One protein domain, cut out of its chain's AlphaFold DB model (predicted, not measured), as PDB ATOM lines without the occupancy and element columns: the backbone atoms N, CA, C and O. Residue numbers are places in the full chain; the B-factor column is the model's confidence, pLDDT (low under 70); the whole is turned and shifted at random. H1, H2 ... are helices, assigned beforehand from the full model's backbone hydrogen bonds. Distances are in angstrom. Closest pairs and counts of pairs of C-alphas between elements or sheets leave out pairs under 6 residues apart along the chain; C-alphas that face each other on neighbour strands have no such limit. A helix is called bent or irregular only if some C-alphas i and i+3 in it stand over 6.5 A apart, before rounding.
ATOM      1  N   PHE A  72     270.631 298.325 268.228       88.44
ATOM      2  CA  PHE A  72     269.595 299.025 267.455       88.44
ATOM      3  C   PHE A  72     269.300 300.416 268.019       88.44
ATOM      4  O   PHE A  72     269.233 301.385 267.266       88.44
ATOM      5  N   GLY A  73     269.127 300.523 269.337       85.44
ATOM      6  CA  GLY A  73     268.840 301.786 270.006       85.44
ATOM      7  C   GLY A  73     269.927 302.822 269.736       85.44
ATOM      8  O   GLY A  73     269.604 303.962 269.411       85.44
ATOM      9  N   ASP A  74     271.196 302.418 269.784       88.50
ATOM     10  CA  ASP A  74     272.327 303.294 269.466       88.50
ATOM     11  C   ASP A  74     272.303 303.764 268.006       88.50
ATOM     12  O   ASP A  74     272.413 304.965 267.742       88.50
ATOM     13  N   ALA A  75     272.058 302.850 267.059       87.56
ATOM     14  CA  ALA A  75     271.888 303.207 265.652       87.56
ATOM     15  C   ALA A  75     270.700 304.164 265.442       87.56
ATOM     16  O   ALA A  75     270.800 305.133 264.691       87.56
ATOM     17  N   ALA A  76     269.587 303.959 266.151       91.25
ATOM     18  CA  ALA A  76     268.418 304.828 266.074       91.25
ATOM     19  C   ALA A  76     268.687 306.235 266.631       91.25
ATOM     20  O   ALA A  76     268.161 307.211 266.093       91.25
ATOM     21  N   ILE A  77     269.508 306.370 267.678       91.75
ATOM     22  CA  ILE A  77     269.932 307.682 268.190       91.75
ATOM     23  C   ILE A  77     270.826 308.402 267.173       91.75
ATOM     24  O   ILE A  77     270.617 309.595 266.932       91.75
ATOM     25  N   ALA A  78     271.773 307.688 266.559       86.25
ATOM     26  CA  ALA A  78     272.723 308.254 265.606       86.25
ATOM     27  C   ALA A  78     272.072 308.629 264.260       86.25
ATOM     28  O   ALA A  78     272.234 309.749 263.780       86.25
ATOM     29  N   GLU A  79     271.302 307.716 263.669       86.38
ATOM     30  CA  GLU A  79     270.807 307.813 262.287       86.38
ATOM     31  C   GLU A  79     269.298 308.101 262.191       86.38
ATOM     32  O   GLU A  79     268.785 308.452 261.126       86.38
ATOM     33  N   GLY A  80     268.564 307.977 263.302       89.94
ATOM     34  CA  GLY A  80     267.102 308.069 263.355       89.94
ATOM     35  C   GLY A  80     266.395 306.719 263.176       89.94
ATOM     36  O   GLY A  80     266.926 305.782 262.578       89.94
ATOM     37  N   LEU A  81     265.151 306.620 263.667       93.19
ATOM     38  CA  LEU A  81     264.373 305.372 263.652       93.19
ATOM     39  C   LEU A  81     264.185 304.807 262.244       93.19
ATOM     40  O   LEU A  81     264.328 303.607 262.045       93.19
ATOM     41  N   TYR A  82     263.841 305.647 261.264       91.94
ATOM     42  CA  TYR A  82     263.598 305.167 259.903       91.94
ATOM     43  C   TYR A  82     264.858 304.582 259.248       91.94
ATOM     44  O   TYR A  82     264.769 303.546 258.589       91.94
ATOM     45  N   GLY A  83     266.011 305.234 259.439       87.44
ATOM     46  CA  GLY A  83     267.301 304.759 258.937       87.44
ATOM     47  C   GLY A  83     267.682 303.425 259.571       87.44
ATOM     48  O   GLY A  83     267.888 302.450 258.851       87.44
ATOM     49  N   ALA A  84     267.632 303.361 260.904       88.62
ATOM     50  CA  ALA A  84     267.967 302.164 261.668       88.62
ATOM     51  C   ALA A  84     267.011 300.985 261.396       88.62
ATOM     52  O   ALA A  84     267.451 299.842 261.290       88.62
ATOM     53  N   LEU A  85     265.699 301.230 261.261       87.88
ATOM     54  CA  LEU A  85     264.721 300.179 260.931       87.88
ATOM     55  C   LEU A  85     264.934 299.629 259.520       87.88
ATOM     56  O   LEU A  85     264.708 298.441 259.280       87.88
ATOM     57  N   GLY A  86     265.277 300.495 258.565       89.06
ATOM     58  CA  GLY A  86     265.373 300.144 257.155       89.06
ATOM     59  C   GLY A  86     264.127 299.397 256.667       89.06
ATOM     60  O   GLY A  86     262.990 299.874 256.777       89.06
ATOM     61  N   VAL A  87     264.341 298.185 256.151       85.50
ATOM     62  CA  VAL A  87     263.273 297.330 255.614       85.50
ATOM     63  C   VAL A  87     262.282 296.895 256.701       85.50
ATOM     64  O   VAL A  87     261.100 296.737 256.410       85.50
ATOM     65  N   MET A  88     262.694 296.801 257.972       87.19
ATOM     66  CA  MET A  88     261.796 296.410 259.067       87.19
ATOM     67  C   MET A  88     260.647 297.400 259.303       87.19
ATOM     68  O   MET A  88     259.623 297.035 259.883       87.19
ATOM     69  N   SER A  89     260.753 298.629 258.788       89.38
ATOM     70  CA  SER A  89     259.686 299.632 258.868       89.38
ATOM     71  C   SER A  89     258.366 299.198 258.206       89.38
ATOM     72  O   SER A  89     257.314 299.755 258.533       89.38
ATOM     73  N   VAL A  90     258.376 298.213 257.294       90.19
ATOM     74  CA  VAL A  90     257.157 297.698 256.632       90.19
ATOM     75  C   VAL A  90     256.242 296.910 257.573       90.19
ATOM     76  O   VAL A  90     255.041 296.826 257.321       90.19
ATOM     77  N   PHE A  91     256.785 296.362 258.660       90.88
ATOM     78  CA  PHE A  91     256.033 295.530 259.603       90.88
ATOM     79  C   PHE A  91     255.332 296.331 260.696       90.88
ATOM     80  O   PHE A  91     254.381 295.840 261.292       90.88
ATOM     81  N   VAL A  92     255.769 297.564 260.937       93.19
ATOM     82  CA  VAL A  92     255.251 298.414 262.013       93.19
ATOM     83  C   VAL A  92     254.440 299.589 261.484       93.19
ATOM     84  O   VAL A  92     254.590 300.035 260.341       93.19
ATOM     85  N   GLY A  93     253.600 300.113 262.371       92.94
ATOM     86  CA  GLY A  93     252.724 301.253 262.134       92.94
ATOM     87  C   GLY A  93     251.447 300.932 261.350       92.94
ATOM     88  O   GLY A  93     251.199 299.785 260.963       92.94
ATOM     89  N   PRO A  94     250.608 301.954 261.119       91.81
ATOM     90  CA  PRO A  94     249.366 301.808 260.368       91.81
ATOM     91  C   PRO A  94     249.611 301.366 258.919       91.81
ATOM     92  O   PRO A  94     250.654 301.668 258.329       91.81
ATOM     93  N   CYS A  95     248.651 300.622 258.362       88.38
ATOM     94  CA  CYS A  95     248.681 300.080 256.997       88.38
ATOM     95  C   CYS A  95     249.983 299.334 256.619       88.38
ATOM     96  O   CYS A  95     250.396 299.353 255.460       88.38
ATOM     97  N   GLY A  96     250.652 298.708 257.597       87.12
ATOM     98  CA  GLY A  96     251.824 297.855 257.375       87.12
ATOM     99  C   GLY A  96     251.477 296.497 256.751       87.12
ATOM    100  O   GLY A  96     250.327 296.223 256.404       87.12
ATOM    101  N   LEU A  97     252.467 295.610 256.649       86.62
ATOM    102  CA  LEU A  97     252.312 294.342 255.928       86.62
ATOM    103  C   LEU A  97     251.249 293.409 256.542       86.62
ATOM    104  O   LEU A  97     250.502 292.770 255.809       86.62
ATOM    105  N   VAL A  98     251.096 293.386 257.871       88.00
ATOM    106  CA  VAL A  98     250.018 292.618 258.537       88.00
ATOM    107  C   VAL A  98     248.634 293.076 258.110       88.00
ATOM    108  O   VAL A  98     247.735 292.258 257.929       88.00
ATOM    109  N   TRP A  99     248.448 294.382 257.947       90.50
ATOM    110  CA  TRP A  99     247.169 294.924 257.513       90.50
ATOM    111  C   TRP A  99     246.844 294.487 256.081       90.50
ATOM    112  O   TRP A  99     245.707 294.106 255.803       90.50
ATOM    113  N   GLU A 100     247.847 294.488 255.203       87.50
ATOM    114  CA  GLU A 100     247.716 294.075 253.803       87.50
ATOM    115  C   GLU A 100     247.383 292.584 253.686       87.50
ATOM    116  O   GLU A 100     246.405 292.208 253.039       87.50
ATOM    117  N   VAL A 101     248.128 291.738 254.402       86.19
ATOM    118  CA  VAL A 101     247.857 290.298 254.495       86.19
ATOM    119  C   VAL A 101     246.461 290.055 255.068       86.19
ATOM    120  O   VAL A 101     245.687 289.278 254.515       86.19
ATOM    121  N   GLY A 102     246.078 290.784 256.118       86.94
ATOM    122  CA  GLY A 102     244.743 290.692 256.703       86.94
ATOM    123  C   GLY A 102     243.620 291.104 255.743       86.94
ATOM    124  O   GLY A 102     242.526 290.546 255.805       86.94
ATOM    125  N   LEU A 103     243.839 292.070 254.844       88.62
ATOM    126  CA  LEU A 103     242.877 292.387 253.780       88.62
ATOM    127  C   LEU A 103     242.757 291.257 252.763       88.62
ATOM    128  O   LEU A 103     241.634 290.854 252.457       88.62
ATOM    129  N   ARG A 104     243.895 290.721 252.311       88.00
ATOM    130  CA  ARG A 104     243.955 289.606 251.360       88.00
ATOM    131  C   ARG A 104     243.241 288.369 251.906       88.00
ATOM    132  O   ARG A 104     242.421 287.782 251.213       88.00
ATOM    133  N   MET A 105     243.472 288.035 253.176       87.38
ATOM    134  CA  MET A 105     242.804 286.922 253.862       87.38
ATOM    135  C   MET A 105     241.286 287.103 253.981       87.38
ATOM    136  O   MET A 105     240.551 286.122 254.011       87.38
ATOM    137  N   ARG A 106     240.794 288.347 254.005       89.19
ATOM    138  CA  ARG A 106     239.354 288.660 253.970       89.19
ATOM    139  C   ARG A 106     238.776 288.698 252.549       89.19
ATOM    140  O   ARG A 106     237.645 289.142 252.380       89.19
ATOM    141  N   GLY A 107     239.551 288.302 251.537       85.88
ATOM    142  CA  GLY A 107     239.136 288.314 250.133       85.88
ATOM    143  C   GLY A 107     238.926 289.715 249.555       85.88
ATOM    144  O   GLY A 107     238.295 289.851 248.512       85.88
ATOM    145  N   LYS A 108     239.420 290.767 250.223       87.00
ATOM    146  CA  LYS A 108     239.325 292.138 249.713       87.00
ATOM    147  C   LYS A 108     240.477 292.404 248.753       87.00
ATOM    148  O   LYS A 108     241.637 292.211 249.114       87.00
ATOM    149  N   THR A 109     240.158 292.879 247.555       80.62
ATOM    150  CA  THR A 109     241.144 293.357 246.582       80.62
ATOM    151  C   THR A 109     241.533 294.800 246.892       80.62
ATOM    152  O   THR A 109     240.722 295.569 247.408       80.62
ATOM    153  N   MET A 110     242.779 295.167 246.595       82.81
ATOM    154  CA  MET A 110     243.210 296.560 246.655       82.81
ATOM    155  C   MET A 110     242.659 297.296 245.434       82.81
ATOM    156  O   MET A 110     243.029 296.987 244.306       82.81
ATOM    157  N   ASP A 111     241.713 298.206 245.660       88.25
ATOM    158  CA  ASP A 111     241.288 299.169 244.648       88.25
ATOM    159  C   ASP A 111     242.156 300.437 244.714       88.25
ATOM    160  O   ASP A 111     242.856 300.683 245.702       88.25
ATOM    161  N   ALA A 112     242.096 301.258 243.664       87.31
ATOM    162  CA  ALA A 112     242.926 302.457 243.548       87.31
ATOM    163  C   ALA A 112     242.701 303.462 244.696       87.31
ATOM    164  O   ALA A 112     243.645 304.106 245.151       87.31
ATOM    165  N   ALA A 113     241.472 303.578 245.207       86.88
ATOM    166  CA  ALA A 113     241.156 304.501 246.297       86.88
ATOM    167  C   ALA A 113     241.732 304.017 247.641       86.88
ATOM    168  O   ALA A 113     242.212 304.809 248.457       86.88
ATOM    169  N   LEU A 114     241.705 302.706 247.881       86.31
ATOM    170  CA  LEU A 114     242.269 302.064 249.059       86.31
ATOM    171  C   LEU A 114     243.799 302.116 249.052       86.31
ATOM    172  O   LEU A 114     244.394 302.328 250.114       86.31
ATOM    173  N   GLU A 115     244.420 301.939 247.884       87.62
ATOM    174  CA  GLU A 115     245.862 302.116 247.678       87.62
ATOM    175  C   GLU A 115     246.288 303.554 247.950       87.62
ATOM    176  O   GLU A 115     247.160 303.780 248.787       87.62
ATOM    177  N   GLU A 116     245.606 304.530 247.348       88.31
ATOM    178  CA  GLU A 116     245.909 305.944 247.557       88.31
ATOM    179  C   GLU A 116     245.795 306.326 249.041       88.31
ATOM    180  O   GLU A 116     246.675 306.986 249.604       88.31
ATOM    181  N   ARG A 117     244.743 305.855 249.721       87.44
ATOM    182  CA  ARG A 117     244.580 306.067 251.163       87.44
ATOM    183  C   ARG A 117     245.734 305.461 251.958       87.44
ATOM    184  O   ARG A 117     246.289 306.141 252.822       87.44
ATOM    185  N   ARG A 118     246.103 304.208 251.669       89.94
ATOM    186  CA  ARG A 118     247.235 303.524 252.312       89.94
ATOM    187  C   ARG A 118     248.527 304.302 252.109       89.94
ATOM    188  O   ARG A 118     249.276 304.473 253.069       89.94
ATOM    189  N   ASP A 119     248.796 304.764 250.897       90.69
ATOM    190  CA  ASP A 119     250.039 305.453 250.574       90.69
ATOM    191  C   ASP A 119     250.166 306.769 251.336       90.69
ATOM    192  O   ASP A 119     251.232 307.043 251.896       90.69
ATOM    193  N   ARG A 120     249.066 307.519 251.492       91.44
ATOM    194  CA  ARG A 120     249.033 308.709 252.360       91.44
ATOM    195  C   ARG A 120     249.296 308.363 253.825       91.44
ATOM    196  O   ARG A 120     250.156 308.981 254.455       91.44
ATOM    197  N   THR A 121     248.632 307.338 254.364       93.94
ATOM    198  CA  THR A 121     248.867 306.889 255.748       93.94
ATOM    199  C   THR A 121     250.319 306.471 255.962       93.94
ATOM    200  O   THR A 121     250.952 306.842 256.955       93.94
ATOM    201  N   ARG A 122     250.893 305.731 255.009       94.69
ATOM    202  CA  ARG A 122     252.293 305.305 255.058       94.69
ATOM    203  C   ARG A 122     253.259 306.468 254.885       94.69
ATOM    204  O   ARG A 122     254.326 306.418 255.494       94.69
ATOM    205  N   ALA A 123     252.924 307.497 254.109       94.31
ATOM    206  CA  ALA A 123     253.737 308.703 253.989       94.31
ATOM    207  C   ALA A 123     253.834 309.441 255.333       94.31
ATOM    208  O   ALA A 123     254.945 309.685 255.802       94.31
ATOM    209  N   LEU A 124     252.703 309.672 256.012       95.44
ATOM    210  CA  LEU A 124     252.676 310.274 257.352       95.44
ATOM    211  C   LEU A 124     253.429 309.425 258.380       95.44
ATOM    212  O   LEU A 124     254.235 309.940 259.151       95.44
ATOM    213  N   TRP A 125     253.226 308.106 258.372       96.81
ATOM    214  CA  TRP A 125     253.959 307.207 259.263       96.81
ATOM    215  C   TRP A 125     255.476 307.247 259.025       96.81
ATOM    216  O   TRP A 125     256.254 307.303 259.977       96.81
ATOM    217  N   ARG A 126     255.921 307.251 257.763       96.12
ATOM    218  CA  ARG A 126     257.348 307.360 257.422       96.12
ATOM    219  C   ARG A 126     257.922 308.715 257.826       96.12
ATOM    220  O   ARG A 126     259.044 308.745 258.322       96.12
ATOM    221  N   ALA A 127     257.172 309.801 257.647       95.50
ATOM    222  CA  ALA A 127     257.568 311.121 258.126       95.50
ATOM    223  C   ALA A 127     257.759 311.111 259.649       95.50
ATOM    224  O   ALA A 127     258.788 311.565 260.144       95.50
ATOM    225  N   LEU A 128     256.840 310.473 260.385       96.81
ATOM    226  CA  LEU A 128     256.947 310.340 261.835       96.81
ATOM    227  C   LEU A 128     258.175 309.517 262.240       96.81
ATOM    228  O   LEU A 128     258.941 309.961 263.085       96.81
ATOM    229  N   LEU A 129     258.437 308.377 261.594       95.94
ATOM    230  CA  LEU A 129     259.655 307.590 261.840       95.94
ATOM    231  C   LEU A 129     260.946 308.368 261.536       95.94
ATOM    232  O   LEU A 129     261.966 308.155 262.188       95.94
ATOM    233  N   ARG A 130     260.930 309.252 260.537       93.50
ATOM    234  CA  ARG A 130     262.087 310.088 260.185       93.50
ATOM    235  C   ARG A 130     262.272 311.276 261.129       93.50
ATOM    236  O   ARG A 130     263.372 311.812 261.186       93.50
ATOM    237  N   GLY A 131     261.228 311.678 261.854       92.06
ATOM    238  CA  GLY A 131     261.195 312.981 262.523       92.06
ATOM    239  C   GLY A 131     261.090 314.142 261.528       92.06
ATOM    240  O   GLY A 131     261.531 315.249 261.818       92.06
ATOM    241  N   ASP A 132     260.538 313.894 260.336       94.75
ATOM    242  CA  ASP A 132     260.304 314.917 259.318       94.75
ATOM    243  C   ASP A 132     258.991 315.651 259.618       94.75
ATOM    244  O   ASP A 132     257.929 315.375 259.054       94.75
ATOM    245  N   PHE A 133     259.045 316.568 260.581       93.94
ATOM    246  CA  PHE A 133     257.863 317.325 260.996       93.94
ATOM    247  C   PHE A 133     257.471 318.413 259.987       93.94
ATOM    248  O   PHE A 133     256.314 318.839 259.962       93.94
ATOM    249  N   ALA A 134     258.406 318.837 259.128       91.94
ATOM    250  CA  ALA A 134     258.133 319.773 258.041       91.94
ATOM    251  C   ALA A 134     257.174 319.160 257.011       91.94
ATOM    252  O   ALA A 134     256.250 319.842 256.571       91.94
ATOM    253  N   PHE A 135     257.306 317.861 256.718       92.81
ATOM    254  CA  PHE A 135     256.317 317.131 255.921       92.81
ATOM    255  C   PHE A 135     254.903 317.237 256.509       92.81
ATOM    256  O   PHE A 135     253.943 317.491 255.785       92.81
ATOM    257  N   GLY A 136     254.765 317.095 257.833       91.69
ATOM    258  CA  GLY A 136     253.481 317.272 258.518       91.69
ATOM    259  C   GLY A 136     252.914 318.681 258.329       91.69
ATOM    260  O   GLY A 136     251.731 318.840 258.038       91.69
ATOM    261  N   LYS A 137     253.757 319.714 258.426       92.62
ATOM    262  CA  LYS A 137     253.334 321.100 258.177       92.62
ATOM    263  C   LYS A 137     252.887 321.321 256.731       92.62
ATOM    264  O   LYS A 137     251.835 321.910 256.519       92.62
ATOM    265  N   HIS A 138     253.629 320.791 255.766       92.94
ATOM    266  CA  HIS A 138     253.273 320.858 254.351       92.94
ATOM    267  C   HIS A 138     251.942 320.152 254.060       92.94
ATOM    268  O   HIS A 138     251.068 320.710 253.404       92.94
ATOM    269  N   ALA A 139     251.735 318.952 254.612       90.69
ATOM    270  CA  ALA A 139     250.468 318.230 254.490       90.69
ATOM    271  C   ALA A 139     249.291 319.003 255.113       90.69
ATOM    272  O   ALA A 139     248.173 318.941 254.605       90.69
ATOM    273  N   TYR A 140     249.533 319.750 256.194       92.31
ATOM    274  CA  TYR A 140     248.536 320.631 256.802       92.31
ATOM    275  C   TYR A 140     248.217 321.868 255.951       92.31
ATOM    276  O   TYR A 140     247.072 322.311 255.947       92.31
ATOM    277  N   ASP A 141     249.194 322.441 255.254       91.38
ATOM    278  CA  ASP A 141     248.972 323.652 254.458       91.38
ATOM    279  C   ASP A 141     248.329 323.347 253.102       91.38
ATOM    280  O   ASP A 141     247.426 324.065 252.676       91.38
ATOM    281  N   GLU A 142     248.776 322.281 252.436       89.25
ATOM    282  CA  GLU A 142     248.426 322.023 251.036       89.25
ATOM    283  C   GLU A 142     247.363 320.938 250.853       89.25
ATOM    284  O   GLU A 142     246.594 320.990 249.895       89.25
ATOM    285  N   ASP A 143     247.297 319.956 251.758       83.06
ATOM    286  CA  ASP A 143     246.500 318.742 251.546       83.06
ATOM    287  C   ASP A 143     245.647 318.344 252.759       83.06
ATOM    288  O   ASP A 143     245.308 317.174 252.965       83.06
ATOM    289  N   LEU A 144     245.281 319.322 253.592       82.62
ATOM    290  CA  LEU A 144     244.577 319.079 254.853       82.62
ATOM    291  C   LEU A 144     243.275 318.306 254.656       82.62
ATOM    292  O   LEU A 144     242.966 317.393 255.421       82.62
ATOM    293  N   ASP A 145     242.504 318.679 253.638       82.94
ATOM    294  CA  ASP A 145     241.172 318.139 253.396       82.94
ATOM    295  C   ASP A 145     241.215 316.671 252.957       82.94
ATOM    296  O   ASP A 145     240.402 315.869 253.423       82.94
ATOM    297  N   ARG A 146     242.193 316.290 252.128       79.69
ATOM    298  CA  ARG A 146     242.382 314.889 251.726       79.69
ATOM    299  C   ARG A 146     243.077 314.077 252.805       79.69
ATOM    300  O   ARG A 146     242.759 312.900 252.979       79.69
ATOM    301  N   THR A 147     243.998 314.695 253.540       79.19
ATOM    302  CA  THR A 147     244.692 314.052 254.655       79.19
ATOM    303  C   THR A 147     243.700 313.693 255.753       79.19
ATOM    304  O   THR A 147     243.676 312.555 256.204       79.19
ATOM    305  N   ARG A 148     242.804 314.609 256.129       77.00
ATOM    306  CA  ARG A 148     241.815 314.380 257.195       77.00
ATOM    307  C   ARG A 148     240.626 313.503 256.796       77.00
ATOM    308  O   ARG A 148     239.804 313.198 257.654       77.00
ATOM    309  N   ALA A 149     240.477 313.162 255.513       80.75
ATOM    310  CA  ALA A 149     239.377 312.312 255.050       80.75
ATOM    311  C   ALA A 149     239.408 310.926 255.718       80.75
ATOM    312  O   ALA A 149     238.370 310.283 255.867       80.75
ATOM    313  N   ASP A 150     240.597 310.496 256.145       86.31
ATOM    314  CA  ASP A 150     240.801 309.311 256.962       86.31
ATOM    315  C   ASP A 150     241.153 309.702 258.415       86.31
ATOM    316  O   ASP A 150     242.031 310.549 258.632       86.31
ATOM    317  N   PRO A 151     240.494 309.108 259.427       87.75
ATOM    318  CA  PRO A 151     240.721 309.469 260.824       87.75
ATOM    319  C   PRO A 151     242.131 309.125 261.316       87.75
ATOM    320  O   PRO A 151     242.704 309.891 262.095       87.75
ATOM    321  N   THR A 152     242.719 308.019 260.852       91.06
ATOM    322  CA  THR A 152     244.079 307.624 261.237       91.06
ATOM    323  C   THR A 152     245.091 308.637 260.710       91.06
ATOM    324  O   THR A 152     245.998 309.045 261.438       91.06
ATOM    325  N   ASN A 153     244.906 309.123 259.480       92.44
ATOM    326  CA  ASN A 153     245.732 310.192 258.915       92.44
ATOM    327  C   ASN A 153     245.622 311.498 259.708       92.44
ATOM    328  O   ASN A 153     246.642 312.127 259.984       92.44
ATOM    329  N   ALA A 154     244.409 311.891 260.110       91.81
ATOM    330  CA  ALA A 154     244.202 313.088 260.922       91.81
ATOM    331  C   ALA A 154     244.942 312.997 262.271       91.81
ATOM    332  O   ALA A 154     245.591 313.956 262.692       91.81
ATOM    333  N   VAL A 155     244.900 311.829 262.919       93.94
ATOM    334  CA  VAL A 155     245.599 311.571 264.189       93.94
ATOM    335  C   VAL A 155     247.118 311.586 264.003       93.94
ATOM    336  O   VAL A 155     247.814 312.253 264.770       93.94
ATOM    337  N   LEU A 156     247.646 310.914 262.973       95.50
ATOM    338  CA  LEU A 156     249.080 310.936 262.656       95.50
ATOM    339  C   LEU A 156     249.576 312.353 262.350       95.50
ATOM    340  O   LEU A 156     250.638 312.744 262.834       95.50
ATOM    341  N   LEU A 157     248.805 313.128 261.582       95.50
ATOM    342  CA  LEU A 157     249.115 314.519 261.262       95.50
ATOM    343  C   LEU A 157     249.151 315.385 262.527       95.50
ATOM    344  O   LEU A 157     250.101 316.137 262.723       95.50
ATOM    345  N   ALA A 158     248.156 315.257 263.409       94.94
ATOM    346  CA  ALA A 158     248.124 316.001 264.666       94.94
ATOM    347  C   ALA A 158     249.338 315.682 265.558       94.94
ATOM    348  O   ALA A 158     249.945 316.595 266.117       94.94
ATOM    349  N   ILE A 159     249.732 314.406 265.641       95.94
ATOM    350  CA  ILE A 159     250.919 313.957 266.387       95.94
ATOM    351  C   ILE A 159     252.206 314.524 265.773       95.94
ATOM    352  O   ILE A 159     253.033 315.072 266.500       95.94
ATOM    353  N   LEU A 160     252.365 314.442 264.448       95.38
ATOM    354  CA  LEU A 160     253.504 315.013 263.718       95.38
ATOM    355  C   LEU A 160     253.658 316.513 263.980       95.38
ATOM    356  O   LEU A 160     254.744 316.976 264.320       95.38
ATOM    357  N   LEU A 161     252.564 317.262 263.838       95.31
ATOM    358  CA  LEU A 161     252.550 318.705 264.059       95.31
ATOM    359  C   LEU A 161     252.901 319.048 265.508       95.31
ATOM    360  O   LEU A 161     253.660 319.986 265.737       95.31
ATOM    361  N   ARG A 162     252.381 318.284 266.478       95.00
ATOM    362  CA  ARG A 162     252.646 318.522 267.901       95.00
ATOM    363  C   ARG A 162     254.111 318.287 268.253       95.00
ATOM    364  O   ARG A 162     254.728 319.172 268.833       95.00
ATOM    365  N   ILE A 163     254.673 317.135 267.877       93.50
ATOM    366  CA  ILE A 163     256.088 316.823 268.145       93.50
ATOM    367  C   ILE A 163     257.001 317.831 267.427       93.50
ATOM    368  O   ILE A 163     258.020 318.237 267.974       93.50
ATOM    369  N   GLY A 164     256.605 318.291 266.238       91.94
ATOM    370  CA  GLY A 164     257.318 319.321 265.483       91.94
ATOM    371  C   GLY A 164     257.229 320.746 266.028       91.94
ATOM    372  O   GLY A 164     257.807 321.641 265.420       91.94
ATOM    373  N   GLY A 165     256.488 320.991 267.115       92.75
ATOM    374  CA  GLY A 165     256.307 322.330 267.686       92.75
ATOM    375  C   GLY A 165     255.298 323.219 266.944       92.75
ATOM    376  O   GLY A 165     255.158 324.398 267.258       92.75
ATOM    377  N   TYR A 166     254.539 322.678 265.988       93.81
ATOM    378  CA  TYR A 166     253.472 323.393 265.281       93.81
ATOM    379  C   TYR A 166     252.155 323.371 266.077       93.81
ATOM    380  O   TYR A 166     251.101 322.999 265.548       93.81
ATOM    381  N   SER A 167     252.191 323.772 267.353       90.88
ATOM    382  CA  SER A 167     251.090 323.581 268.314       90.88
ATOM    383  C   SER A 167     249.759 324.173 267.841       90.88
ATOM    384  O   SER A 167     248.733 323.508 267.918       90.88
ATOM    385  N   ALA A 168     249.758 325.366 267.233       91.44
ATOM    386  CA  ALA A 168     248.532 325.984 266.709       91.44
ATOM    387  C   ALA A 168     247.909 325.220 265.521       91.44
ATOM    388  O   ALA A 168     246.692 325.238 265.325       91.44
ATOM    389  N   ALA A 169     248.725 324.568 264.688       92.56
ATOM    390  CA  ALA A 169     248.220 323.704 263.621       92.56
ATOM    391  C   ALA A 169     247.703 322.383 264.208       92.56
ATOM    392  O   ALA A 169     246.598 321.961 263.871       92.56
ATOM    393  N   ALA A 170     248.449 321.792 265.147       92.62
ATOM    394  CA  ALA A 170     248.051 320.578 265.851       92.62
ATOM    395  C   ALA A 170     246.710 320.751 266.585       92.62
ATOM    396  O   ALA A 170     245.837 319.902 266.441       92.62
ATOM    397  N   GLU A 171     246.501 321.861 267.301       91.38
ATOM    398  CA  GLU A 171     245.228 322.168 267.973       91.38
ATOM    399  C   GLU A 171     244.063 322.268 266.989       91.38
ATOM    400  O   GLU A 171     242.998 321.699 267.221       91.38
ATOM    401  N   ARG A 172     244.259 322.934 265.844       90.19
ATOM    402  CA  ARG A 172     243.212 323.055 264.818       90.19
ATOM    403  C   ARG A 172     242.815 321.700 264.232       90.19
ATOM    404  O   ARG A 172     241.632 321.478 263.975       90.19
ATOM    405  N   VAL A 173     243.779 320.799 264.038       89.88
ATOM    406  CA  VAL A 173     243.500 319.423 263.603       89.88
ATOM    407  C   VAL A 173     242.786 318.650 264.720       89.88
ATOM    408  O   VAL A 173     241.717 318.092 264.477       89.88
ATOM    409  N   SER A 174     243.301 318.682 265.952       87.81
ATOM    410  CA  SER A 174     242.735 317.977 267.112       87.81
ATOM    411  C   SER A 174     241.307 318.405 267.455       87.81
ATOM    412  O   SER A 174     240.438 317.551 267.631       87.81
ATOM    413  N   ALA A 175     241.031 319.709 267.507       84.00
ATOM    414  CA  ALA A 175     239.705 320.243 267.815       84.00
ATOM    415  C   ALA A 175     238.657 319.777 266.795       84.00
ATOM    416  O   ALA A 175     237.520 319.467 267.146       84.00
ATOM    417  N   ARG A 176     239.051 319.664 265.522       74.94
ATOM    418  CA  ARG A 176     238.151 319.250 264.443       74.94
ATOM    419  C   ARG A 176     237.950 317.737 264.366       74.94
ATOM    420  O   ARG A 176     236.883 317.309 263.945       74.94
ATOM    421  N   ILE A 177     238.923 316.944 264.822       78.06
ATOM    422  CA  ILE A 177     238.749 315.500 265.055       78.06
ATOM    423  C   ILE A 177     237.684 315.251 266.141       78.06
ATOM    424  O   ILE A 177     236.922 314.289 266.056       78.06
ATOM    425  N   GLN A 178     237.620 316.115 267.160       69.88
ATOM    426  CA  GLN A 178     236.667 315.997 268.270       69.88
ATOM    427  C   GLN A 178     235.261 316.527 267.929       69.88
ATOM    428  O   GLN A 178     234.284 316.122 268.568       69.88
ATOM    429  N   ASP A 179     235.132 317.387 266.913       68.56
ATOM    430  CA  ASP A 179     233.847 317.921 266.457       68.56
ATOM    431  C   ASP A 179     233.047 316.880 265.651       68.56
ATOM    432  O   ASP A 179     233.108 316.787 264.421       68.56
ATOM    433  N   ARG A 180     232.235 316.103 266.380       57.34
ATOM    434  CA  ARG A 180     231.344 315.058 265.845       57.34
ATOM    435  C   ARG A 180     230.300 315.558 264.839       57.34
ATOM    436  O   ARG A 180     229.685 314.727 264.180       57.34
ATOM    437  N   ARG A 181     230.051 316.872 264.724       51.53
ATOM    438  CA  ARG A 181     229.010 317.424 263.834       51.53
ATOM    439  C   ARG A 181     229.509 317.732 262.418       51.53
ATOM    440  O   ARG A 181     228.685 317.993 261.548       51.53
ATOM    441  N   LYS A 182     230.829 317.737 262.180       54.12
ATOM    442  CA  LYS A 182     231.443 318.189 260.911       54.12
ATOM    443  C   LYS A 182     232.465 317.223 260.299       54.12
ATOM    444  O   LYS A 182     233.072 317.563 259.282       54.12
ATOM    445  N   ALA A 183     232.687 316.056 260.894       50.31
ATOM    446  CA  ALA A 183     233.735 315.129 260.483       50.31
ATOM    447  C   ALA A 183     233.161 313.891 259.778       50.31
ATOM    448  O   ALA A 183     232.035 313.485 260.045       50.31
ATOM    449  N   GLY A 184     233.949 313.309 258.874       60.31
ATOM    450  CA  GLY A 184     233.690 311.994 258.291       60.31
ATOM    451  C   GLY A 184     233.810 310.866 259.336       60.31
ATOM    452  O   GLY A 184     233.350 311.018 260.467       60.31
ATOM    453  N   PRO A 185     234.412 309.712 259.004       69.31
ATOM    454  CA  PRO A 185     234.571 308.617 259.959       69.31
ATOM    455  C   PRO A 185     235.317 309.078 261.222       69.31
ATOM    456  O   PRO A 185     236.382 309.685 261.126       69.31
ATOM    457  N   ALA A 186     234.766 308.793 262.405       78.44
ATOM    458  CA  ALA A 186     235.393 309.153 263.676       78.44
ATOM    459  C   ALA A 186     236.606 308.248 263.977       78.44
ATOM    460  O   ALA A 186     236.564 307.056 263.656       78.44
ATOM    461  N   PRO A 187     237.667 308.770 264.625       83.75
ATOM    462  CA  PRO A 187     238.774 307.940 265.085       83.75
ATOM    463  C   PRO A 187     238.317 306.941 266.144       83.75
ATOM    464  O   PRO A 187     237.356 307.160 266.888       83.75
ATOM    465  N   SER A 188     239.059 305.847 266.254       88.50
ATOM    466  CA  SER A 188     238.854 304.862 267.307       88.50
ATOM    467  C   SER A 188     239.138 305.449 268.697       88.50
ATOM    468  O   SER A 188     239.866 306.435 268.871       88.50
ATOM    469  N   ALA A 189     238.595 304.801 269.734       88.75
ATOM    470  CA  ALA A 189     238.865 305.179 271.121       88.75
ATOM    471  C   ALA A 189     240.368 305.112 271.457       88.75
ATOM    472  O   ALA A 189     240.881 305.982 272.158       88.75
ATOM    473  N   ARG A 190     241.093 304.121 270.911       90.31
ATOM    474  CA  ARG A 190     242.549 303.999 271.087       90.31
ATOM    475  C   ARG A 190     243.313 305.145 270.433       90.31
ATOM    476  O   ARG A 190     244.190 305.709 271.073       90.31
ATOM    477  N   GLU A 191     242.955 305.537 269.213       92.50
ATOM    478  CA  GLU A 191     243.581 306.683 268.536       92.50
ATOM    479  C   GLU A 191     243.308 308.004 269.263       92.50
ATOM    480  O   GLU A 191     244.206 308.829 269.415       92.50
ATOM    481  N   THR A 192     242.093 308.178 269.784       91.38
ATOM    482  CA  THR A 192     241.737 309.353 270.594       91.38
ATOM    483  C   THR A 192     242.557 309.404 271.888       91.38
ATOM    484  O   THR A 192     243.067 310.461 272.266       91.38
ATOM    485  N   ASN A 193     242.721 308.259 272.559       92.44
ATOM    486  CA  ASN A 193     243.544 308.144 273.764       92.44
ATOM    487  C   ASN A 193     245.029 308.382 273.469       92.44
ATOM    488  O   ASN A 193     245.695 309.062 274.246       92.44
ATOM    489  N   LEU A 194     245.533 307.873 272.342       94.56
ATOM    490  CA  LEU A 194     246.896 308.113 271.871       94.56
ATOM    491  C   LEU A 194     247.150 309.603 271.639       94.56
ATOM    492  O   LEU A 194     248.119 310.140 272.167       94.56
ATOM    493  N   LEU A 195     246.268 310.280 270.898       93.75
ATOM    494  CA  LEU A 195     246.395 311.712 270.629       93.75
ATOM    495  C   LEU A 195     246.428 312.524 271.930       93.75
ATOM    496  O   LEU A 195     247.277 313.400 272.095       93.75
ATOM    497  N   ARG A 196     245.542 312.199 272.881       93.31
ATOM    498  CA  ARG A 196     245.528 312.828 274.206       93.31
ATOM    499  C   ARG A 196     246.832 312.578 274.961       93.31
ATOM    500  O   ARG A 196     247.421 313.529 275.453       93.31
ATOM    501  N   ALA A 197     247.294 311.329 275.017       94.75
ATOM    502  CA  ALA A 197     248.513 310.955 275.727       94.75
ATOM    503  C   ALA A 197     249.757 311.660 275.166       94.75
ATOM    504  O   ALA A 197     250.582 312.136 275.936       94.75
ATOM    505  N   VAL A 198     249.873 311.773 273.839       94.56
ATOM    506  CA  VAL A 198     250.958 312.525 273.187       94.56
ATOM    507  C   VAL A 198     250.867 314.017 273.510       94.56
ATOM    508  O   VAL A 198     251.879 314.634 273.820       94.56
ATOM    509  N   THR A 199     249.662 314.591 273.473       92.56
ATOM    510  CA  THR A 199     249.446 316.010 273.794       92.56
ATOM    511  C   THR A 199     249.852 316.305 275.239       92.56
ATOM    512  O   THR A 199     250.659 317.193 275.478       92.56
ATOM    513  N   THR A 200     249.390 315.500 276.199       93.19
ATOM    514  CA  THR A 200     249.768 315.628 277.615       93.19
ATOM    515  C   THR A 200     251.269 315.440 277.840       93.19
ATOM    516  O   THR A 200     251.859 316.179 278.624       93.19
ATOM    517  N   ALA A 201     251.904 314.503 277.131       92.88
ATOM    518  CA  ALA A 201     253.343 314.282 277.228       92.88
ATOM    519  C   ALA A 201     254.168 315.479 276.737       92.88
ATOM    520  O   ALA A 201     255.197 315.787 277.330       92.88
ATOM    521  N   ILE A 202     253.731 316.144 275.666       91.69
ATOM    522  CA  ILE A 202     254.469 317.260 275.059       91.69
ATOM    523  C   ILE A 202     254.179 318.573 275.784       91.69
ATOM    524  O   ILE A 202     255.111 319.309 276.095       91.69
ATOM    525  N   ASP A 203     252.911 318.853 276.081       87.50
ATOM    526  CA  ASP A 203     252.501 320.133 276.664       87.50
ATOM    527  C   ASP A 203     252.654 320.146 278.195       87.50
ATOM    528  O   ASP A 203     252.968 321.177 278.782       87.50
ATOM    529  N   GLY A 204     252.425 319.003 278.851       81.25
ATOM    530  CA  GLY A 204     252.454 318.866 280.313       81.25
ATOM    531  C   GLY A 204     253.652 318.092 280.864       81.25
ATOM    532  O   GLY A 204     253.811 318.019 282.078       81.25
ATOM    533  N   GLY A 205     254.477 317.485 280.004       85.12
ATOM    534  CA  GLY A 205     255.645 316.696 280.411       85.12
ATOM    535  C   GLY A 205     255.327 315.329 281.039       85.12
ATOM    536  O   GLY A 205     256.251 314.596 281.394       85.12
ATOM    537  N   ASP A 206     254.049 314.951 281.171       90.44
ATOM    538  CA  ASP A 206     253.655 313.660 281.746       90.44
ATOM    539  C   ASP A 206     253.615 312.555 280.682       90.44
ATOM    540  O   ASP A 206     252.703 312.448 279.858       90.44
ATOM    541  N   LEU A 207     254.620 311.681 280.738       92.62
ATOM    542  CA  LEU A 207     254.790 310.546 279.832       92.62
ATOM    543  C   LEU A 207     254.012 309.294 280.262       92.62
ATOM    544  O   LEU A 207     254.064 308.289 279.551       92.62
ATOM    545  N   THR A 208     253.307 309.303 281.395       93.00
ATOM    546  CA  THR A 208     252.733 308.090 282.009       93.00
ATOM    547  C   THR A 208     251.702 307.421 281.106       93.00
ATOM    548  O   THR A 208     251.788 306.222 280.823       93.00
ATOM    549  N   ALA A 209     250.745 308.198 280.593       91.75
ATOM    550  CA  ALA A 209     249.710 307.682 279.700       91.75
ATOM    551  C   ALA A 209     250.304 307.142 278.389       91.75
ATOM    552  O   ALA A 209     249.898 306.083 277.907       91.75
ATOM    553  N   LEU A 210     251.306 307.837 277.841       93.88
ATOM    554  CA  LEU A 210     251.970 307.444 276.601       93.88
ATOM    555  C   LEU A 210     252.817 306.173 276.788       93.88
ATOM    556  O   LEU A 210     252.756 305.259 275.967       93.88
ATOM    557  N   SER A 211     253.529 306.071 277.911       93.44
ATOM    558  CA  SER A 211     254.317 304.894 278.300       93.44
ATOM    559  C   SER A 211     253.435 303.664 278.518       93.44
ATOM    560  O   SER A 211     253.799 302.555 278.123       93.44
ATOM    561  N   ARG A 212     252.232 303.855 279.079       93.62
ATOM    562  CA  ARG A 212     251.243 302.783 279.242       93.62
ATOM    563  C   ARG A 212     250.756 302.242 277.899       93.62
ATOM    564  O   ARG A 212     250.663 301.028 277.753       93.62
ATOM    565  N   LEU A 213     250.476 303.114 276.928       93.31
ATOM    566  CA  LEU A 213     250.094 302.698 275.570       93.31
ATOM    567  C   LEU A 213     251.235 301.957 274.861       93.31
ATOM    568  O   LEU A 213     251.006 300.933 274.224       93.31
ATOM    569  N   ALA A 214     252.469 302.434 275.014       92.12
ATOM    570  CA  ALA A 214     253.649 301.784 274.452       92.12
ATOM    571  C   ALA A 214     253.952 300.407 275.073       92.12
ATOM    572  O   ALA A 214     254.592 299.574 274.434       92.12
ATOM    573  N   SER A 215     253.469 300.157 276.292       90.94
ATOM    574  CA  SER A 215     253.638 298.891 277.013       90.94
ATOM    575  C   SER A 215     252.450 297.931 276.855       90.94
ATOM    576  O   SER A 215     252.428 296.892 277.518       90.94
ATOM    577  N   ASP A 216     251.451 298.251 276.018       88.50
ATOM    578  CA  ASP A 216     250.301 297.363 275.797       88.50
ATOM    579  C   ASP A 216     250.776 295.999 275.255       88.50
ATOM    580  O   ASP A 216     251.692 295.905 274.431       88.50
ATOM    581  N   LYS A 217     250.166 294.914 275.741       84.44
ATOM    582  CA  LYS A 217     250.489 293.546 275.310       84.44
ATOM    583  C   LYS A 217     250.036 293.299 273.877       84.44
ATOM    584  O   LYS A 217     250.667 292.525 273.165       84.44
ATOM    585  N   ALA A 218     248.937 293.930 273.465       82.75
ATOM    586  CA  ALA A 218     248.456 293.824 272.100       82.75
ATOM    587  C   ALA A 218     249.406 294.570 271.152       82.75
ATOM    588  O   ALA A 218     249.611 295.775 271.294       82.75
ATOM    589  N   SER A 219     249.965 293.856 270.174       81.56
ATOM    590  CA  SER A 219     250.688 294.488 269.071       81.56
ATOM    591  C   SER A 219     249.669 295.145 268.144       81.56
ATOM    592  O   SER A 219     248.883 294.463 267.480       81.56
ATOM    593  N   ASP A 220     249.617 296.476 268.153       88.00
ATOM    594  CA  ASP A 220     248.717 297.243 267.304       88.00
ATOM    595  C   ASP A 220     249.381 298.524 266.761       88.00
ATOM    596  O   ASP A 220     250.417 298.975 267.263       88.00
ATOM    597  N   PRO A 221     248.814 299.139 265.706       91.44
ATOM    598  CA  PRO A 221     249.375 300.356 265.131       91.44
ATOM    599  C   PRO A 221     249.503 301.520 266.121       91.44
ATOM    600  O   PRO A 221     250.413 302.331 265.973       91.44
ATOM    601  N   THR A 222     248.631 301.609 267.131       93.44
ATOM    602  CA  THR A 222     248.665 302.696 268.117       93.44
ATOM    603  C   THR A 222     249.827 302.545 269.093       93.44
ATOM    604  O   THR A 222     250.482 303.541 269.396       93.44
ATOM    605  N   LYS A 223     250.173 301.311 269.484       94.94
ATOM    606  CA  LYS A 223     251.395 300.991 270.231       94.94
ATOM    607  C   LYS A 223     252.643 301.403 269.453       94.94
ATOM    608  O   LYS A 223     253.528 302.051 270.009       94.94
ATOM    609  N   HIS A 224     252.705 301.094 268.155       96.31
ATOM    610  CA  HIS A 224     253.836 301.488 267.306       96.31
ATOM    611  C   HIS A 224     254.005 303.011 267.229       96.31
ATOM    612  O   HIS A 224     255.124 303.519 267.331       96.31
ATOM    613  N   VAL A 225     252.899 303.747 267.088       97.06
ATOM    614  CA  VAL A 225     252.924 305.215 267.088       97.06
ATOM    615  C   VAL A 225     253.322 305.760 268.461       97.06
ATOM    616  O   VAL A 225     254.132 306.682 268.517       97.06
ATOM    617  N   ALA A 226     252.842 305.165 269.558       96.75
ATOM    618  CA  ALA A 226     253.236 305.543 270.915       96.75
ATOM    619  C   ALA A 226     254.743 305.360 271.153       96.75
ATOM    620  O   ALA A 226     255.397 306.272 271.653       96.75
ATOM    621  N   LEU A 227     255.313 304.224 270.739       97.38
ATOM    622  CA  LEU A 227     256.754 303.957 270.820       97.38
ATOM    623  C   LEU A 227     257.572 304.969 270.007       97.38
ATOM    624  O   LEU A 227     258.571 305.495 270.493       97.38
ATOM    625  N   CYS A 228     257.124 305.293 268.791       97.56
ATOM    626  CA  CYS A 228     257.778 306.308 267.967       97.56
ATOM    627  C   CYS A 228     257.691 307.710 268.593       97.56
ATOM    628  O   CYS A 228     258.664 308.462 268.557       97.56
ATOM    629  N   ALA A 229     256.546 308.070 269.179       96.69
ATOM    630  CA  ALA A 229     256.376 309.343 269.871       96.69
ATOM    631  C   ALA A 229     257.278 309.426 271.114       96.69
ATOM    632  O   ALA A 229     257.974 310.422 271.285       96.69
ATOM    633  N   LEU A 230     257.343 308.366 271.930       96.44
ATOM    634  CA  LEU A 230     258.254 308.292 273.080       96.44
ATOM    635  C   LEU A 230     259.710 308.460 272.669       96.44
ATOM    636  O   LEU A 230     260.445 309.167 273.351       96.44
ATOM    637  N   PHE A 231     260.133 307.831 271.572       97.12
ATOM    638  CA  PHE A 231     261.487 308.009 271.063       97.12
ATOM    639  C   PHE A 231     261.792 309.488 270.804       97.12
ATOM    640  O   PHE A 231     262.786 310.001 271.314       97.12
ATOM    641  N   HIS A 232     260.930 310.190 270.060       96.31
ATOM    642  CA  HIS A 232     261.167 311.595 269.711       96.31
ATOM    643  C   HIS A 232     261.082 312.527 270.915       96.31
ATOM    644  O   HIS A 232     261.929 313.406 271.047       96.31
ATOM    645  N   VAL A 233     260.119 312.313 271.814       94.00
ATOM    646  CA  VAL A 233     259.975 313.138 273.022       94.00
ATOM    647  C   VAL A 233     261.180 312.961 273.949       94.00
ATOM    648  O   VAL A 233     261.792 313.949 274.344       94.00
ATOM    649  N   ASN A 234     261.600 311.723 274.238       92.69
ATOM    650  CA  ASN A 234     262.777 311.487 275.083       92.69
ATOM    651  C   ASN A 234     264.070 311.977 274.414       92.69
ATOM    652  O   ASN A 234     264.924 312.562 275.078       92.69
ATOM    653  N   ARG A 235     264.198 311.821 273.088       93.06
ATOM    654  CA  ARG A 235     265.340 312.348 272.328       93.06
ATOM    655  C   ARG A 235     265.406 313.875 272.385       93.06
ATOM    656  O   ARG A 235     266.498 314.410 272.562       93.06
ATOM    657  N   ALA A 236     264.274 314.569 272.260       90.12
ATOM    658  CA  ALA A 236     264.204 316.026 272.382       90.12
ATOM    659  C   ALA A 236     264.595 316.496 273.793       90.12
ATOM    660  O   ALA A 236     265.347 317.461 273.935       90.12
ATOM    661  N   SER A 237     264.184 315.753 274.823       88.56
ATOM    662  CA  SER A 237     264.562 315.985 276.224       88.56
ATOM    663  C   SER A 237     265.986 315.533 276.584       88.56
ATOM    664  O   SER A 237     266.373 315.632 277.745       88.56
ATOM    665  N   ARG A 238     266.777 315.044 275.614       90.31
ATOM    666  CA  ARG A 238     268.137 314.486 275.797       90.31
ATOM    667  C   ARG A 238     268.220 313.273 276.733       90.31
ATOM    668  O   ARG A 238     269.312 312.888 277.148       90.31
ATOM    669  N   ASP A 239     267.095 312.620 277.010       91.88
ATOM    670  CA  ASP A 239     267.052 311.335 277.705       91.88
ATOM    671  C   ASP A 239     267.282 310.212 276.683       91.88
ATOM    672  O   ASP A 239     266.361 309.562 276.172       91.88
ATOM    673  N   HIS A 240     268.550 310.047 276.301       92.12
ATOM    674  CA  HIS A 240     268.939 309.072 275.287       92.12
ATOM    675  C   HIS A 240     268.686 307.634 275.739       92.12
ATOM    676  O   HIS A 240     268.342 306.805 274.901       92.12
ATOM    677  N   ASP A 241     268.775 307.341 277.035       90.75
ATOM    678  CA  ASP A 241     268.536 305.998 277.563       90.75
ATOM    679  C   ASP A 241     267.080 305.579 277.337       90.75
ATOM    680  O   ASP A 241     266.813 304.525 276.749       90.75
ATOM    681  N   ARG A 242     266.115 306.438 277.696       90.50
ATOM    682  CA  ARG A 242     264.694 306.156 277.441       90.50
ATOM    683  C   ARG A 242     264.352 306.144 275.958       90.50
ATOM    684  O   ARG A 242     263.534 305.327 275.527       90.50
ATOM    685  N   ALA A 243     264.991 306.997 275.160       93.44
ATOM    686  CA  ALA A 243     264.830 306.961 273.711       93.44
ATOM    687  C   ALA A 243     265.334 305.629 273.116       93.44
ATOM    688  O   ALA A 243     264.619 305.018 272.319       93.44
ATOM    689  N   ARG A 244     266.496 305.112 273.550       94.06
ATOM    690  CA  ARG A 244     266.997 303.787 273.132       94.06
ATOM    691  C   ARG A 244     266.030 302.668 273.510       94.06
ATOM    692  O   ARG A 244     265.760 301.805 272.679       94.06
ATOM    693  N   ILE A 245     265.469 302.701 274.721       92.69
ATOM    694  CA  ILE A 245     264.480 301.707 275.172       92.69
ATOM    695  C   ILE A 245     263.259 301.700 274.241       92.69
ATOM    696  O   ILE A 245     262.851 300.636 273.772       92.69
ATOM    697  N   ALA A 246     262.706 302.873 273.916       94.75
ATOM    698  CA  ALA A 246     261.567 302.981 273.003       94.75
ATOM    699  C   ALA A 246     261.901 302.470 271.588       94.75
ATOM    700  O   ALA A 246     261.099 301.758 270.976       94.75
ATOM    701  N   ALA A 247     263.100 302.779 271.084       95.12
ATOM    702  CA  ALA A 247     263.590 302.290 269.798       95.12
ATOM    703  C   ALA A 247     263.709 300.753 269.782       95.12
ATOM    704  O   ALA A 247     263.151 300.096 268.900       95.12
ATOM    705  N   ASN A 248     264.366 300.167 270.783       93.94
ATOM    706  CA  ASN A 248     264.538 298.717 270.910       93.94
ATOM    707  C   ASN A 248     263.199 297.980 271.041       93.94
ATOM    708  O   ASN A 248     263.010 296.908 270.455       93.94
ATOM    709  N   ALA A 249     262.239 298.561 271.761       94.31
ATOM    710  CA  ALA A 249     260.888 298.020 271.849       94.31
ATOM    711  C   ALA A 249     260.181 298.031 270.482       94.31
ATOM    712  O   ALA A 249     259.584 297.028 270.097       94.31
ATOM    713  N   LEU A 250     260.313 299.108 269.697       95.38
ATOM    714  CA  LEU A 250     259.753 299.169 268.341       95.38
ATOM    715  C   LEU A 250     260.400 298.145 267.392       95.38
ATOM    716  O   LEU A 250     259.702 297.523 266.592       95.38
ATOM    717  N   TRP A 251     261.715 297.930 267.498       94.38
ATOM    718  CA  TRP A 251     262.414 296.869 266.765       94.38
ATOM    719  C   TRP A 251     261.895 295.475 267.136       94.38
ATOM    720  O   TRP A 251     261.647 294.637 266.264       94.38
ATOM    721  N   THR A 252     261.680 295.238 268.430       93.62
ATOM    722  CA  THR A 252     261.150 293.969 268.945       93.62
ATOM    723  C   THR A 252     259.737 293.700 268.427       93.62
ATOM    724  O   THR A 252     259.444 292.577 268.008       93.62
ATOM    725  N   GLU A 253     258.882 294.725 268.378       93.88
ATOM    726  CA  GLU A 253     257.560 294.635 267.749       93.88
ATOM    727  C   GLU A 253     257.678 294.282 266.263       93.88
ATOM    728  O   GLU A 253     257.085 293.300 265.825       93.88
ATOM    729  N   ALA A 254     258.526 294.986 265.503       92.06
ATOM    730  CA  ALA A 254     258.735 294.702 264.080       92.06
ATOM    731  C   ALA A 254     259.183 293.251 263.829       92.06
ATOM    732  O   ALA A 254     258.686 292.580 262.921       92.06
ATOM    733  N   GLY A 255     260.107 292.748 264.652       89.69
ATOM    734  CA  GLY A 255     260.575 291.364 264.596       89.69
ATOM    735  C   GLY A 255     259.487 290.349 264.951       89.69
ATOM    736  O   GLY A 255     259.379 289.315 264.290       89.69
ATOM    737  N   SER A 256     258.660 290.648 265.953       90.94
ATOM    738  CA  SER A 256     257.536 289.798 266.368       90.94
ATOM    739  C   SER A 256     256.462 289.734 265.286       90.94
ATOM    740  O   SER A 256     256.010 288.648 264.922       90.94
ATOM    741  N   THR A 257     256.135 290.878 264.688       90.38
ATOM    742  CA  THR A 257     255.218 290.972 263.556       90.38
ATOM    743  C   THR A 257     255.713 290.184 262.341       90.38
ATOM    744  O   THR A 257     254.937 289.458 261.719       90.38
ATOM    745  N   ARG A 258     257.008 290.268 262.010       90.19
ATOM    746  CA  ARG A 258     257.599 289.462 260.932       90.19
ATOM    747  C   ARG A 258     257.441 287.965 261.198       90.19
ATOM    748  O   ARG A 258     256.975 287.249 260.320       90.19
ATOM    749  N   LYS A 259     257.782 287.505 262.408       89.00
ATOM    750  CA  LYS A 259     257.635 286.092 262.799       89.00
ATOM    751  C   LYS A 259     256.180 285.623 262.725       89.00
ATOM    752  O   LYS A 259     255.923 284.510 262.283       89.00
ATOM    753  N   GLN A 260     255.232 286.470 263.128       89.38
ATOM    754  CA  GLN A 260     253.806 286.170 263.015       89.38
ATOM    755  C   GLN A 260     253.390 285.967 261.553       89.38
ATOM    756  O   GLN A 260     252.690 285.007 261.250       89.38
ATOM    757  N   LEU A 261     253.845 286.831 260.643       87.06
ATOM    758  CA  LEU A 261     253.568 286.691 259.211       87.06
ATOM    759  C   LEU A 261     254.197 285.431 258.611       87.06
ATOM    760  O   LEU A 261     253.543 284.729 257.846       87.06
ATOM    761  N   GLU A 262     255.426 285.104 259.006       87.81
ATOM    762  CA  GLU A 262     256.090 283.859 258.600       87.81
ATOM    763  C   GLU A 262     255.319 282.622 259.076       87.81
ATOM    764  O   GLU A 262     255.124 281.684 258.304       87.81
ATOM    765  N   ALA A 263     254.795 282.644 260.305       88.00
ATOM    766  CA  ALA A 263     253.928 281.587 260.825       88.00
ATOM    767  C   ALA A 263     252.581 281.493 260.080       88.00
ATOM    768  O   ALA A 263     251.990 280.418 260.013       88.00
ATOM    769  N   MET A 264     252.113 282.594 259.483       86.75
ATOM    770  CA  MET A 264     250.942 282.626 258.596       86.75
ATOM    771  C   MET A 264     251.260 282.160 257.161       86.75
ATOM    772  O   MET A 264     250.368 282.158 256.316       86.75
ATOM    773  N   GLY A 265     252.506 281.763 256.876       85.56
ATOM    774  CA  GLY A 265     252.952 281.293 255.562       85.56
ATOM    775  C   GLY A 265     253.371 282.404 254.595       85.56
ATOM    776  O   GLY A 265     253.745 282.117 253.459       85.56
TER     777      GLY A 265
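AT A GLANCE: This is residues 72 to 265 of the 291 residues of the protein "HTH luxR-type domain-containing protein" of Usitatibacter palustris (UniProt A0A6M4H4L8). Three helices that run the same way, H7, H9 and H11, make a triangular core; H12 folds back along H11, H8 folds back along H7, H4 packs on H7, and H2 spans from H4 to H12. Together these seven form a bundle, helices packed side by side, with H1 crossing H12, H5 crossing H7 and H10 crossing H9 and H11 at steep tilts, and residues 102 to 107, of which 102 to 105 belong to H3, sticking out. The printed part has 194 residues with twelve named helices, H1 to H12 in chain order, and no named strand: all helix. It is compact, with a radius of gyration of the C-alphas of 16.0 A and spans of 45 by 44 by 27 A.

HOW THE PARTS SIT: H12, residues 240 to 263, forms a hairpin with H11, residues 221 to 236, at a shallow tilt of 23 degrees; their closest C-alphas, of Phe 231 and Ala 243, are 4.4 A apart. Residues 240 to 251 of H12 alone touch H1, residues 72 to 79, at a steep tilt of 64 degrees (closest C-alphas Gly 73 and Arg 244, 4.1 A). Residues 247 to 255 of H12 alone touch H2, residues 81 to 90 (Met 88 and Ala 254, 6.1 A). H2 is irregular: C-alphas 84 and 87 are 9.1 A apart. H3, residues 97 to 105, is close to H12 but not clearly touching (Val 98 and Leu 261, 6.9 A). The hub is H7, residues 151 to 163, which touches H11 the same way at 9 degrees (Ile 163 and Val 233, 7.2 A). H9, residues 189 to 203, touches H7 (Val 155 and Leu 195, 6.5 A) and H11 (Glu 191 and Thr 222, 6.5 A). H10, residues 208 to 214, touches H9 at a steep tilt of 49 degrees (Ala 197 and Leu 210, 5.0 A). H8, residues 167 to 178, forms a hairpin with H7 (Ala 158 and Ala 170, 4.7 A). Residues 120 to 128 of H4, residues 112 to 130, alone touch H7 (Thr 121 and Asn 153, 5.5 A). H5, residues 133 to 142, touches H7 at a steep tilt of 54 degrees (Phe 133 and Leu 160, 5.6 A). H6, residues 144 to 147, only just touches H7, only at the corner, with 3 pairs of C-alphas within 8 A (Thr 147 and Asn 153, 5.8 A). Every O i to N i+4 pair is within hydrogen-bond range in H1, H3, H4, H5, H7, H9, H10, H11 and H12; H8 has 7 of 8, H2 has 2 of 6 beside 4 of 7 O i to N i+3 pairs, and H6 is too short.

IN THESE COORDINATES: H12 is 34.5 A long, H4 26.5 A, H11 22.8 A and H9 21.0 A. H1 begins at C-alpha 72, (269.595, 299.025, 267.455), and H12 ends at C-alpha 263, (253.928, 281.587, 260.825).

THE WHOLE: The two C-alphas farthest apart, of Gly 107 and Arg 238, are 46.7 A apart. The printed part has no cut and no long link. Mean pLDDT of the printed part is 89.2; residues 178 to 185 are under 70.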